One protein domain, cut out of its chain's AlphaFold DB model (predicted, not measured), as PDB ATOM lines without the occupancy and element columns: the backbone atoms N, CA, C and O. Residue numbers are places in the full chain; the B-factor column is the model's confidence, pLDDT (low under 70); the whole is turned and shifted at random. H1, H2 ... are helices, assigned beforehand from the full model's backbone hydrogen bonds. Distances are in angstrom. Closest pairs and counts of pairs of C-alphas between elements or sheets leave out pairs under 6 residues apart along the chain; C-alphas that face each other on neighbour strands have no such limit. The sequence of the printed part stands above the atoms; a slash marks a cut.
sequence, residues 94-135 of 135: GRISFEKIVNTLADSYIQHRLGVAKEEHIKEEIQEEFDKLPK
ATOM      1  N   GLY A  94      46.507 -15.049  14.993       65.94
ATOM      2  CA  GLY A  94      47.419 -15.603  16.004       65.94
ATOM      3  C   GLY A  94      46.803 -16.593  17.002       65.94
ATOM      4  O   GLY A  94      47.519 -17.166  17.816       65.94
ATOM      5  N   ARG A  95      45.482 -16.821  16.977       71.25
ATOM      6  CA  ARG A  95      44.801 -17.734  17.912       71.25
ATOM      7  C   ARG A  95      44.374 -19.023  17.223       71.25
ATOM      8  O   ARG A  95      43.621 -18.995  16.252       71.25
ATOM      9  N   ILE A  96      44.820 -20.147  17.774       82.31
ATOM     10  CA  ILE A  96      44.381 -21.498  17.397       82.31
ATOM     11  C   ILE A  96      43.049 -21.800  18.093       82.31
ATOM     12  O   ILE A  96      42.890 -21.492  19.277       82.31
ATOM     13  N   SER A  97      42.082 -22.378  17.376       84.81
ATOM     14  CA  SER A  97      40.843 -22.848  17.999       84.81
ATOM     15  C   SER A  97      41.087 -24.154  18.753       84.81
ATOM     16  O   SER A  97      41.885 -24.992  18.338       84.81
ATOM     17  N   PHE A  98      40.357 -24.342  19.851       83.88
ATOM     18  CA  PHE A  98      40.400 -25.576  20.632       83.88
ATOM     19  C   PHE A  98      40.135 -26.817  19.766       83.88
ATOM     20  O   PHE A  98      40.858 -27.803  19.860       83.88
ATOM     21  N   GLU A  99      39.142 -26.734  18.879       87.25
ATOM     22  CA  GLU A  99      38.773 -27.813  17.956       87.25
ATOM     23  C   GLU A  99      39.926 -28.207  17.032       87.25
ATOM     24  O   GLU A  99      40.191 -29.392  16.868       87.25
ATOM     25  N   LYS A 100      40.676 -27.233  16.495       88.12
ATOM     26  CA  LYS A 100      41.850 -27.522  15.662       88.12
ATOM     27  C   LYS A 100      42.920 -28.280  16.443       88.12
ATOM     28  O   LYS A 100      43.442 -29.257  15.929       88.12
ATOM     29  N   ILE A 101      43.200 -27.870  17.684       89.12
ATOM     30  CA  ILE A 101      44.178 -28.559  18.542       89.12
ATOM     31  C   ILE A 101      43.751 -30.013  18.767       89.12
ATOM     32  O   ILE A 101      44.556 -30.924  18.606       89.12
ATOM     33  N   VAL A 102      42.484 -30.237  19.129       90.12
ATOM     34  CA  VAL A 102      41.969 -31.586  19.396       90.12
ATOM     35  C   VAL A 102      41.980 -32.448  18.135       90.12
ATOM     36  O   VAL A 102      42.430 -33.588  18.212       90.12
ATOM     37  N   ASN A 103      41.567 -31.907  16.987       90.88
ATOM     38  CA  ASN A 103      41.596 -32.630  15.715       90.88
ATOM     39  C   ASN A 103      43.024 -33.034  15.341       90.88
ATOM     40  O   ASN A 103      43.276 -34.207  15.099       90.88
ATOM     41  N   THR A 104      43.991 -32.113  15.412       91.12
ATOM     42  CA  THR A 104      45.390 -32.445  15.108       91.12
ATOM     43  C   THR A 104      45.957 -33.496  16.062       91.12
ATOM     44  O   THR A 104      46.710 -34.371  15.641       91.12
ATOM     45  N   LEU A 105      45.599 -33.447  17.350       90.38
ATOM     46  CA  LEU A 105      46.010 -34.473  18.311       90.38
ATOM     47  C   LEU A 105      45.385 -35.838  18.000       90.38
ATOM     48  O   LEU A 105      46.067 -36.855  18.136       90.38
ATOM     49  N   ALA A 106      44.117 -35.868  17.588       90.50
ATOM     50  CA  ALA A 106      43.438 -37.091  17.178       90.50
ATOM     51  C   ALA A 106      44.086 -37.687  15.919       90.50
ATOM     52  O   ALA A 106      44.467 -38.857  15.932       90.50
ATOM     53  N   ASP A 107      44.315 -36.869  14.892       89.75
ATOM     54  CA  ASP A 107      44.963 -37.282  13.645       89.75
ATOM     55  C   ASP A 107      46.386 -37.796  13.896       89.75
ATOM     56  O   ASP A 107      46.771 -38.858  13.409       89.75
ATOM     57  N   SER A 108      47.154 -37.089  14.730       90.62
ATOM     58  CA  SER A 108      48.506 -37.494  15.126       90.62
ATOM     59  C   SER A 108      48.506 -38.836  15.863       90.62
ATOM     60  O   SER A 108      49.358 -39.692  15.613       90.62
ATOM     61  N   TYR A 109      47.533 -39.064  16.750       91.12
ATOM     62  CA  TYR A 109      47.388 -40.347  17.430       91.12
ATOM     63  C   TYR A 109      47.058 -41.472  16.441       91.12
ATOM     64  O   TYR A 109      47.673 -42.538  16.508       91.12
ATOM     65  N   ILE A 110      46.136 -41.227  15.508       89.12
ATOM     66  CA  ILE A 110      45.749 -42.192  14.476       89.12
ATOM     67  C   ILE A 110      46.952 -42.573  13.607       89.12
ATOM     68  O   ILE A 110      47.209 -43.757  13.423       89.12
ATOM     69  N   GLN A 111      47.740 -41.597  13.160       85.81
ATOM     70  CA  GLN A 111      48.882 -41.831  12.271       85.81
ATOM     71  C   GLN A 111      50.085 -42.488  12.967       85.81
ATOM     72  O   GLN A 111      50.783 -43.299  12.366       85.81
ATOM     73  N   HIS A 112      50.377 -42.125  14.221       85.06
ATOM     74  CA  HIS A 112      51.632 -42.531  14.871       85.06
ATOM     75  C   HIS A 112      51.495 -43.653  15.903       85.06
ATOM     76  O   HIS A 112      52.505 -44.250  16.289       85.06
ATOM     77  N   ARG A 113      50.291 -43.917  16.427       84.69
ATOM     78  CA  ARG A 113      50.077 -44.931  17.479       84.69
ATOM     79  C   ARG A 113      49.302 -46.149  17.009       84.69
ATOM     80  O   ARG A 113      49.411 -47.192  17.655       84.69
ATOM     81  N   LEU A 114      48.530 -46.044  15.933       83.69
ATOM     82  CA  LEU A 114      47.765 -47.164  15.400       83.69
ATOM     83  C   LEU A 114      48.560 -47.860  14.291       83.69
ATOM     84  O   LEU A 114      49.391 -47.259  13.621       83.69
ATOM     85  N   GLY A 115      48.355 -49.170  14.149       84.94
ATOM     86  CA  GLY A 115      48.882 -49.908  13.001       84.94
ATOM     87  C   GLY A 115      48.026 -49.646  11.763       84.94
ATOM     88  O   GLY A 115      46.829 -49.406  11.909       84.94
ATOM     89  N   VAL A 116      48.616 -49.771  10.571       82.94
ATOM     90  CA  VAL A 116      48.002 -49.424   9.269       82.94
ATOM     91  C   VAL A 116      46.573 -49.968   9.111       82.94
ATOM     92  O   VAL A 116      45.658 -49.218   8.800       82.94
ATOM     93  N   ALA A 117      46.338 -51.240   9.449       81.06
ATOM     94  CA  ALA A 117      45.006 -51.852   9.346       81.06
ATOM     95  C   ALA A 117      43.946 -51.222  10.276       81.06
ATOM     96  O   ALA A 117      42.765 -51.196   9.952       81.06
ATOM     97  N   LYS A 118      44.348 -50.731  11.455       84.88
ATOM     98  CA  LYS A 118      43.439 -50.043  12.389       84.88
ATOM     99  C   LYS A 118      43.243 -48.581  12.002       84.88
ATOM    100  O   LYS A 118      42.178 -48.032  12.249       84.88
ATOM    101  N   GLU A 119      44.271 -47.962  11.429       87.12
ATOM    102  CA  GLU A 119      44.208 -46.600  10.910       87.12
ATOM    103  C   GLU A 119      43.184 -46.482   9.774       87.12
ATOM    104  O   GLU A 119      42.340 -45.591   9.827       87.12
ATOM    105  N   GLU A 120      43.223 -47.382   8.787       86.25
ATOM    106  CA  GLU A 120      42.282 -47.380   7.655       86.25
ATOM    107  C   GLU A 120      40.833 -47.548   8.126       86.25
ATOM    108  O   GLU A 120      39.993 -46.703   7.825       86.25
ATOM    109  N   HIS A 121      40.571 -48.554   8.965       88.81
ATOM    110  CA  HIS A 121      39.235 -48.801   9.515       88.81
ATOM    111  C   HIS A 121      38.671 -47.587  10.268       88.81
ATOM    112  O   HIS A 121      37.510 -47.226  10.108       88.81
ATOM    113  N   ILE A 122      39.484 -46.937  11.107       89.69
ATOM    114  CA  ILE A 122      39.030 -45.774  11.883       89.69
ATOM    115  C   ILE A 122      38.742 -44.581  10.968       89.69
ATOM    116  O   ILE A 122      37.800 -43.835  11.222       89.69
ATOM    117  N   LYS A 123      39.520 -44.390   9.899       88.12
ATOM    118  CA  LYS A 123      39.261 -43.319   8.925       88.12
ATOM    119  C   LYS A 123      37.953 -43.538   8.166       88.12
ATOM    120  O   LYS A 123      37.226 -42.570   7.964       88.12
ATOM    121  N   GLU A 124      37.655 -44.777   7.778       91.75
ATOM    122  CA  GLU A 124      36.384 -45.130   7.134       91.75
ATOM    123  C   GLU A 124      35.196 -44.848   8.062       91.75
ATOM    124  O   GLU A 124      34.268 -44.144   7.672       91.75
ATOM    125  N   GLU A 125      35.271 -45.286   9.322       92.00
ATOM    126  CA  GLU A 125      34.215 -45.061  10.318       92.00
ATOM    127  C   GLU A 125      33.975 -43.564  10.587       92.00
ATOM    128  O   GLU A 125      32.832 -43.108  10.642       92.00
ATOM    129  N   ILE A 126      35.047 -42.767  10.689       91.69
ATOM    130  CA  ILE A 126      34.947 -41.306  10.834       91.69
ATOM    131  C   ILE A 126      34.248 -40.679   9.619       91.69
ATOM    132  O   ILE A 126      33.413 -39.787   9.787       91.69
ATOM    133  N   GLN A 127      34.574 -41.129   8.406       91.69
ATOM    134  CA  GLN A 127      33.980 -40.597   7.182       91.69
ATOM    135  C   GLN A 127      32.487 -40.933   7.086       91.69
ATOM    136  O   GLN A 127      31.684 -40.051   6.780       91.69
ATOM    137  N   GLU A 128      32.100 -42.169   7.409       94.44
ATOM    138  CA  GLU A 128      30.692 -42.572   7.451       94.44
ATOM    139  C   GLU A 128      29.883 -41.743   8.456       94.44
ATOM    140  O   GLU A 128      28.747 -41.358   8.174       94.44
ATOM    141  N   GLU A 129      30.443 -41.460   9.633       93.19
ATOM    142  CA  GLU A 129      29.790 -40.608  10.629       93.19
ATOM    143  C   GLU A 129      29.665 -39.157  10.152       93.19
ATOM    144  O   GLU A 129      28.623 -38.534  10.364       93.19
ATOM    145  N   PHE A 130      30.667 -38.618   9.449       90.69
ATOM    146  CA  PHE A 130      30.561 -37.285   8.852       90.69
ATOM    147  C   PHE A 130      29.488 -37.199   7.767       90.69
ATOM    148  O   PHE A 130      28.781 -36.192   7.705       90.69
ATOM    149  N   ASP A 131      29.305 -38.248   6.970       93.31
ATOM    150  CA  ASP A 131      28.266 -38.289   5.939       93.31
ATOM    151  C   ASP A 131      26.845 -38.364   6.532       93.31
ATOM    152  O   ASP A 131      25.880 -37.930   5.896       93.31
ATOM    153  N   LYS A 132      26.704 -38.863   7.771       94.25
ATOM    154  CA  LYS A 132      25.434 -38.899   8.523       94.25
ATOM    155  C   LYS A 132      25.075 -37.559   9.172       94.25
ATOM    156  O   LYS A 132      23.922 -37.377   9.574       94.25
ATOM    157  N   LEU A 133      26.022 -36.628   9.312       89.44
ATOM    158  CA  LEU A 133      25.745 -35.332   9.929       89.44
ATOM    159  C   LEU A 133      24.863 -34.465   9.011       89.44
ATOM    160  O   LEU A 133      25.092 -34.401   7.800       89.44
ATOM    161  N   PRO A 134      23.853 -33.766   9.563       84.38
ATOM    162  CA  PRO A 134      23.061 -32.824   8.783       84.38
ATOM    163  C   PRO A 134      23.948 -31.672   8.290       84.38
ATOM    164  O   PRO A 134      24.732 -31.116   9.063       84.38
ATOM    165  N   LYS A 135      23.814 -31.338   7.002       68.62
ATOM    166  CA  LYS A 135      24.511 -30.217   6.353       68.62
ATOM    167  C   LYS A 135      23.943 -28.863   6.760       68.62
ATOM    168  O   LYS A 135      22.704 -28.769   6.912       68.62
TER     169      LYS A 135
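What this domain is: This is residues 94 to 135 of the 135 residues of an uncharacterized protein of Enterococcus faecium (UniProt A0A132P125). Two helices, H1 and then H2, form an open, flat V, joined at its point by a tight link and spreading toward their far ends, where short tails continue. The printed part has 42 residues, 33 of them in these two helices, with no named strand; the class is all helix. The whole is loose, with a radius of gyration of the C-alphas of 12.5 A and spans of 37 by 30 by 9 A.

How they stand to each other: H1, residues 98 to 113, and H2, residues 116 to 132, are close but not clearly touching; their closest C-alphas, those of Ile 110 and Glu 119, are 5.9 A apart. They run opposite ways at a shallow tilt of 33 degrees, only just short of steep. Every O i to N i+4 pair is within hydrogen-bond range in H1, and 12 of 13 in H2.

Where its parts are: H1 begins at C-alpha 98 (40.400, -25.576, 20.632) and is 21.9 A long. H2 is 24.9 A long and ends at C-alpha 132 (25.434, -38.899, 8.523).

The domain as a whole: The two C-alphas farthest apart, those of Gly 94 and Ala 117, are 36.9 A apart. Residues 94 to 106 and 124 to 135 stand free. The printed part has no cut; residues 94 and 135 have pLDDT under 70.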